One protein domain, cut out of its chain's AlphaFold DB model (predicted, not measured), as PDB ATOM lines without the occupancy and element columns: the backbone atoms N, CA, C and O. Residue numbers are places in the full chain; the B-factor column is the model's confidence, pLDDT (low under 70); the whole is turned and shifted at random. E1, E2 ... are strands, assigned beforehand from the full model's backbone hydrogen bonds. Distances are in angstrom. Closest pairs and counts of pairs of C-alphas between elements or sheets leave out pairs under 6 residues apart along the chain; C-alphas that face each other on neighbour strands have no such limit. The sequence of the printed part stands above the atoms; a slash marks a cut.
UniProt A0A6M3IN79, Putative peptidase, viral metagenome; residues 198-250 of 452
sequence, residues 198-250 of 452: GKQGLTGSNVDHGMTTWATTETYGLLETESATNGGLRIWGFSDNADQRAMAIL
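AT A GLANCE: This is residues 198 to 250 of the 452 residues of the protein "Putative peptidase" of viral metagenome (UniProt A0A6M3IN79). With little regular structure, the domain is a small twisted sheet, a long hairpin of E2 and E3 with short E1 beside E2, and two long loops, residues 204 to 218 and 238 to 250. The printed part has 53 residues, 20 in the named strands E1, E2, E3, an all-strand antiparallel meander, each strand the neighbour of the one before. It is only just compact, close to loose, with a radius of gyration of the C-alphas of 11.6 A and spans of 36 by 26 by 14 A.

IN THESE COORDINATES: E2, residues 219 to 227, is 20.1 A long and bends by 52 degrees at residue 223. E3, residues 231 to 237, is 19.7 A long and ends at C-alpha 237 (-13.958, -5.657, 41.906). E1, residues 200 to 203, begins at C-alpha 200 (-18.583, -4.686, 30.694).

HOW THE PARTS SIT: Inner strand E2 is antiparallel to E3 at 161 degrees, with N 234 and O 224 2.8 A apart. E2 is antiparallel to E1, with N 202 and O 221 2.8 A apart. E1 and E3 are apart.

THE WHOLE: The printed part has no cut; E1 to E2 is a long link. No printed residue is under pLDDT 70.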
ATOM      1  N   GLY A 198     -23.377  -9.248  26.681       74.31
ATOM      2  CA  GLY A 198     -21.948  -9.014  26.889       74.31
ATOM      3  C   GLY A 198     -21.610  -8.645  28.334       74.31
ATOM      4  O   GLY A 198     -22.469  -8.233  29.111       74.31
ATOM      5  N   LYS A 199     -20.332  -8.774  28.697       85.69
ATOM      6  CA  LYS A 199     -19.797  -8.250  29.962       85.69
ATOM      7  C   LYS A 199     -19.195  -6.864  29.731       85.69
ATOM      8  O   LYS A 199     -18.587  -6.637  28.685       85.69
ATOM      9  N   GLN A 200     -19.296  -5.965  30.709       90.38
ATOM     10  CA  GLN A 200     -18.583  -4.686  30.694       90.38
ATOM     11  C   GLN A 200     -17.388  -4.757  31.640       90.38
ATOM     12  O   GLN A 200     -17.553  -4.720  32.858       90.38
ATOM     13  N   GLY A 201     -16.189  -4.882  31.074       90.38
ATOM     14  CA  GLY A 201     -14.936  -4.859  31.824       90.38
ATOM     15  C   GLY A 201     -14.332  -3.457  31.876       90.38
ATOM     16  O   GLY A 201     -14.312  -2.745  30.872       90.38
ATOM     17  N   LEU A 202     -13.813  -3.083  33.040       93.50
ATOM     18  CA  LEU A 202     -12.922  -1.949  33.243       93.50
ATOM     19  C   LEU A 202     -11.513  -2.503  33.438       93.50
ATOM     20  O   LEU A 202     -11.273  -3.248  34.389       93.50
ATOM     21  N   THR A 203     -10.597  -2.169  32.529       94.25
ATOM     22  CA  THR A 203      -9.232  -2.705  32.525       94.25
ATOM     23  C   THR A 203      -8.188  -1.616  32.733       94.25
ATOM     24  O   THR A 203      -8.412  -0.444  32.420       94.25
ATOM     25  N   GLY A 204      -7.034  -1.996  33.272       92.25
ATOM     26  CA  GLY A 204      -5.893  -1.107  33.427       92.25
ATOM     27  C   GLY A 204      -4.619  -1.877  33.741       92.25
ATOM     28  O   GLY A 204      -4.640  -2.845  34.491       92.25
ATOM     29  N   SER A 205      -3.489  -1.388  33.230       93.50
ATOM     30  CA  SER A 205      -2.166  -2.011  33.398       93.50
ATOM     31  C   SER A 205      -1.646  -2.021  34.843       93.50
ATOM     32  O   SER A 205      -0.551  -2.505  35.103       93.50
ATOM     33  N   ASN A 206      -2.373  -1.404  35.777       90.69
ATOM     34  CA  ASN A 206      -2.035  -1.369  37.198       90.69
ATOM     35  C   ASN A 206      -2.601  -2.555  37.985       90.69
ATOM     36  O   ASN A 206      -2.391  -2.591  39.193       90.69
ATOM     37  N   VAL A 207      -3.325  -3.465  37.330       93.25
ATOM     38  CA  VAL A 207      -3.880  -4.667  37.950       93.25
ATOM     39  C   VAL A 207      -3.382  -5.896  37.196       93.25
ATOM     40  O   VAL A 207      -3.444  -5.932  35.973       93.25
ATOM     41  N   ASP A 208      -2.902  -6.900  37.930       94.88
ATOM     42  CA  ASP A 208      -2.625  -8.253  37.426       94.88
ATOM     43  C   ASP A 208      -3.120  -9.298  38.439       94.88
ATOM     44  O   ASP A 208      -2.365  -9.920  39.185       94.88
ATOM     45  N   HIS A 209      -4.443  -9.443  38.540       94.12
ATOM     46  CA  HIS A 209      -5.066 -10.188  39.639       94.12
ATOM     47  C   HIS A 209      -5.050 -11.718  39.446       94.12
ATOM     48  O   HIS A 209      -5.489 -12.451  40.330       94.12
ATOM     49  N   GLY A 210      -4.625 -12.234  38.285       93.62
ATOM     50  CA  GLY A 210      -4.487 -13.677  38.007       93.62
ATOM     51  C   GLY A 210      -5.781 -14.516  37.961       93.62
ATOM     52  O   GLY A 210      -5.746 -15.680  37.555       93.62
ATOM     53  N   MET A 211      -6.939 -13.949  38.317       93.38
ATOM     54  CA  MET A 211      -8.262 -14.612  38.360       93.38
ATOM     55  C   MET A 211      -8.885 -14.793  36.959       93.38
ATOM     56  O   MET A 211     -10.016 -14.383  36.691       93.38
ATOM     57  N   THR A 212      -8.135 -15.440  36.064       93.81
ATOM     58  CA  THR A 212      -8.412 -15.582  34.619       93.81
ATOM     59  C   THR A 212      -9.694 -16.335  34.269       93.81
ATOM     60  O   THR A 212     -10.222 -16.177  33.170       93.81
ATOM     61  N   THR A 213     -10.232 -17.138  35.191       92.62
ATOM     62  CA  THR A 213     -11.524 -17.819  35.002       92.62
ATOM     63  C   THR A 213     -12.703 -16.843  34.980       92.62
ATOM     64  O   THR A 213     -13.723 -17.137  34.359       92.62
ATOM     65  N   TRP A 214     -12.575 -15.683  35.630       89.25
ATOM     66  CA  TRP A 214     -13.661 -14.708  35.764       89.25
ATOM     67  C   TRP A 214     -13.484 -13.492  34.855       89.25
ATOM     68  O   TRP A 214     -14.448 -13.059  34.218       89.25
ATOM     69  N   ALA A 215     -12.261 -12.970  34.762       93.44
ATOM     70  CA  ALA A 215     -11.925 -11.802  33.956       93.44
ATOM     71  C   ALA A 215     -10.492 -11.902  33.411       93.44
ATOM     72  O   ALA A 215      -9.692 -12.691  33.908       93.44
ATOM     73  N   THR A 216     -10.151 -11.109  32.393       93.81
ATOM     74  CA  THR A 216      -8.749 -10.979  31.961       93.81
ATOM     75  C   THR A 216      -7.920 -10.358  33.082       93.81
ATOM     76  O   THR A 216      -8.453  -9.580  33.867       93.81
ATOM     77  N   THR A 217      -6.626 -10.673  33.146       94.69
ATOM     78  CA  THR A 217      -5.746 -10.329  34.280       94.69
ATOM     79  C   THR A 217      -5.688  -8.843  34.631       94.69
ATOM     80  O   THR A 217      -5.494  -8.507  35.794       94.69
ATOM     81  N   GLU A 218      -5.907  -7.966  33.650       95.94
ATOM     82  CA  GLU A 218      -5.888  -6.508  33.816       95.94
ATOM     83  C   GLU A 218      -7.253  -5.896  34.169       95.94
ATOM     84  O   GLU A 218      -7.399  -4.674  34.186       95.94
ATOM     85  N   THR A 219      -8.288  -6.704  34.414       95.62
ATOM     86  CA  THR A 219      -9.626  -6.198  34.752       95.62
ATOM     87  C   THR A 219      -9.693  -5.820  36.225       95.62
ATOM     88  O   THR A 219      -9.525  -6.673  37.080       95.62
ATOM     89  N   TYR A 220     -10.020  -4.573  36.558       95.94
ATOM     90  CA  TYR A 220     -10.223  -4.151  37.953       95.94
ATOM     91  C   TYR A 220     -11.702  -4.043  38.343       95.94
ATOM     92  O   TYR A 220     -12.033  -4.084  39.526       95.94
ATOM     93  N   GLY A 221     -12.605  -3.940  37.367       96.81
ATOM     94  CA  GLY A 221     -14.049  -3.920  37.592       96.81
ATOM     95  C   GLY A 221     -14.795  -4.646  36.483       96.81
ATOM     96  O   GLY A 221     -14.428  -4.532  35.317       96.81
ATOM     97  N   LEU A 222     -15.839  -5.397  36.825       95.06
ATOM     98  CA  LEU A 222     -16.623  -6.152  35.845       95.06
ATOM     99  C   LEU A 222     -18.109  -6.105  36.188       95.06
ATOM    100  O   LEU A 222     -18.500  -6.433  37.306       95.06
ATOM    101  N   LEU A 223     -18.928  -5.762  35.195       94.06
ATOM    102  CA  LEU A 223     -20.372  -5.977  35.212       94.06
ATOM    103  C   LEU A 223     -20.692  -7.163  34.304       94.06
ATOM    104  O   LEU A 223     -20.316  -7.168  33.129       94.06
ATOM    105  N   GLU A 224     -21.382  -8.167  34.833       92.38
ATOM    106  CA  GLU A 224     -21.781  -9.339  34.056       92.38
ATOM    107  C   GLU A 224     -23.158  -9.866  34.449       92.38
ATOM    108  O   GLU A 224     -23.703  -9.541  35.503       92.38
ATOM    109  N   THR A 225     -23.720 -10.715  33.592       90.38
ATOM    110  CA  THR A 225     -24.942 -11.440  33.935       90.38
ATOM    111  C   THR A 225     -24.620 -12.528  34.959       90.38
ATOM    112  O   THR A 225     -23.740 -13.353  34.723       90.38
ATOM    113  N   GLU A 226     -25.351 -12.548  36.073       93.69
ATOM    114  CA  GLU A 226     -25.184 -13.531  37.157       93.69
ATOM    115  C   GLU A 226     -25.436 -14.966  36.666       93.69
ATOM    116  O   GLU A 226     -24.661 -15.882  36.936       93.69
ATOM    117  N   SER A 227     -26.518 -15.168  35.911       92.12
ATOM    118  CA  SER A 227     -26.894 -16.458  35.341       92.12
ATOM    119  C   SER A 227     -27.278 -16.312  33.875       92.12
ATOM    120  O   SER A 227     -28.229 -15.608  33.544       92.12
ATOM    121  N   ALA A 228     -26.609 -17.059  32.993       85.81
ATOM    122  CA  ALA A 228     -26.902 -17.049  31.558       85.81
ATOM    123  C   ALA A 228     -28.345 -17.477  31.209       85.81
ATOM    124  O   ALA A 228     -28.830 -17.166  30.126       85.81
ATOM    125  N   THR A 229     -29.039 -18.186  32.106       90.94
ATOM    126  CA  THR A 229     -30.428 -18.630  31.898       90.94
ATOM    127  C   THR A 229     -31.440 -17.840  32.717       90.94
ATOM    128  O   THR A 229     -32.549 -17.607  32.244       90.94
ATOM    129  N   ASN A 230     -31.081 -17.436  33.940       92.19
ATOM    130  CA  ASN A 230     -32.012 -16.799  34.874       92.19
ATOM    131  C   ASN A 230     -31.839 -15.270  34.958       92.19
ATOM    132  O   ASN A 230     -32.628 -14.609  35.631       92.19
ATOM    133  N   GLY A 231     -30.840 -14.708  34.270       90.69
ATOM    134  CA  GLY A 231     -30.508 -13.286  34.301       90.69
ATOM    135  C   GLY A 231     -29.832 -12.864  35.608       90.69
ATOM    136  O   GLY A 231     -29.152 -13.657  36.258       90.69
ATOM    137  N   GLY A 232     -30.034 -11.600  35.987       93.19
ATOM    138  CA  GLY A 232     -29.413 -10.967  37.156       93.19
ATOM    139  C   GLY A 232     -28.111 -10.240  36.817       93.19
ATOM    140  O   GLY A 232     -27.498 -10.509  35.789       93.19
ATOM    141  N   LEU A 233     -27.700  -9.310  37.679       94.19
ATOM    142  CA  LEU A 233     -26.462  -8.542  37.543       94.19
ATOM    143  C   LEU A 233     -25.489  -8.951  38.646       94.19
ATOM    144  O   LEU A 233     -25.845  -8.908  39.824       94.19
ATOM    145  N   ARG A 234     -24.256  -9.269  38.260       93.38
ATOM    146  CA  ARG A 234     -23.123  -9.412  39.166       93.38
ATOM    147  C   ARG A 234     -22.127  -8.280  38.930       93.38
ATOM    148  O   ARG A 234     -21.826  -7.937  37.787       93.38
ATOM    149  N   ILE A 235     -21.621  -7.721  40.026       95.88
ATOM    150  CA  ILE A 235     -20.595  -6.678  40.036       95.88
ATOM    151  C   ILE A 235     -19.361  -7.249  40.725       95.88
ATOM    152  O   ILE A 235     -19.452  -7.722  41.858       95.88
ATOM    153  N   TRP A 236     -18.217  -7.183  40.055       95.69
ATOM    154  CA  TRP A 236     -16.932  -7.578  40.618       95.69
ATOM    155  C   TRP A 236     -15.996  -6.389  40.745       95.69
ATOM    156  O   TRP A 236     -15.954  -5.524  39.867       95.69
ATOM    157  N   GLY A 237     -15.187  -6.425  41.799       96.12
ATOM    158  CA  GLY A 237     -13.958  -5.657  41.906       96.12
ATOM    159  C   GLY A 237     -12.782  -6.608  42.080       96.12
ATOM    160  O   GLY A 237     -12.880  -7.582  42.831       96.12
ATOM    161  N   PHE A 238     -11.689  -6.332  41.383       95.75
ATOM    162  CA  PHE A 238     -10.456  -7.105  41.461       95.75
ATOM    163  C   PHE A 238      -9.297  -6.189  41.863       95.75
ATOM    164  O   PHE A 238      -9.233  -5.029  41.464       95.75
ATOM    165  N   SER A 239      -8.379  -6.728  42.659       94.94
ATOM    166  CA  SER A 239      -7.110  -6.101  43.027       94.94
ATOM    167  C   SER A 239      -6.075  -7.208  43.196       94.94
ATOM    168  O   SER A 239      -6.390  -8.274  43.722       94.94
ATOM    169  N   ASP A 240      -4.854  -6.952  42.756       94.69
ATOM    170  CA  ASP A 240      -3.664  -7.780  42.960       94.69
ATOM    171  C   ASP A 240      -2.834  -7.328  44.175       94.69
ATOM    172  O   ASP A 240      -1.924  -8.030  44.617       94.69
ATOM    173  N   ASN A 241      -3.169  -6.174  44.760       93.00
ATOM    174  CA  ASN A 241      -2.479  -5.610  45.913       93.00
ATOM    175  C   ASN A 241      -3.265  -5.843  47.216       93.00
ATOM    176  O   ASN A 241      -4.426  -5.441  47.330       93.00
ATOM    177  N   ALA A 242      -2.603  -6.442  48.211       89.81
ATOM    178  CA  ALA A 242      -3.170  -6.749  49.528       89.81
ATOM    179  C   ALA A 242      -3.519  -5.504  50.368       89.81
ATOM    180  O   ALA A 242      -4.387  -5.577  51.235       89.81
ATOM    181  N   ASP A 243      -2.880  -4.364  50.094       93.31
ATOM    182  CA  ASP A 243      -3.120  -3.101  50.799       93.31
ATOM    183  C   ASP A 243      -4.240  -2.265  50.152       93.31
ATOM    184  O   ASP A 243      -4.558  -1.170  50.625       93.31
ATOM    185  N   GLN A 244      -4.847  -2.756  49.066       92.06
ATOM    186  CA  GLN A 244      -5.926  -2.077  48.352       92.06
ATOM    187  C   GLN A 244      -7.246  -2.836  48.467       92.06
ATOM    188  O   GLN A 244      -7.311  -4.063  48.423       92.06
ATOM    189  N   ARG A 245      -8.342  -2.081  48.590       93.44
ATOM    190  CA  ARG A 245      -9.693  -2.649  48.556       93.44
ATOM    191  C   ARG A 245     -10.028  -3.007  47.113       93.44
ATOM    192  O   ARG A 245     -10.000  -2.129  46.259       93.44
ATOM    193  N   ALA A 246     -10.419  -4.254  46.864       93.94
ATOM    194  CA  ALA A 246     -10.862  -4.682  45.536       93.94
ATOM    195  C   ALA A 246     -12.146  -3.960  45.081       93.94
ATOM    196  O   ALA A 246     -12.326  -3.699  43.898       93.94
ATOM    197  N   MET A 247     -13.032  -3.607  46.017       94.81
ATOM    198  CA  MET A 247     -14.255  -2.856  45.742       94.81
ATOM    199  C   MET A 247     -14.596  -1.943  46.921       94.81
ATOM    200  O   MET A 247     -14.421  -2.313  48.083       94.81
ATOM    201  N   ALA A 248     -15.123  -0.759  46.624       95.12
ATOM    202  CA  ALA A 248     -15.718   0.132  47.608       95.12
ATOM    203  C   ALA A 248     -17.044   0.678  47.070       95.12
ATOM    204  O   ALA A 248     -17.119   1.104  45.921       95.12
ATOM    205  N   ILE A 249     -18.073   0.698  47.921       95.00
ATOM    206  CA  ILE A 249     -19.332   1.405  47.668       95.00
ATOM    207  C   ILE A 249     -19.331   2.611  48.605       95.00
ATOM    208  O   ILE A 249     -19.328   2.446  49.824       95.00
ATOM    209  N   LEU A 250     -19.259   3.818  48.044       95.44
ATOM    210  CA  LEU A 250     -19.111   5.060  48.802       95.44
ATOM    211  C   LEU A 250     -20.183   6.065  48.380       95.44
ATOM    212  O   LEU A 250     -20.283   6.405  47.205       95.44
TER     213      LEU A 250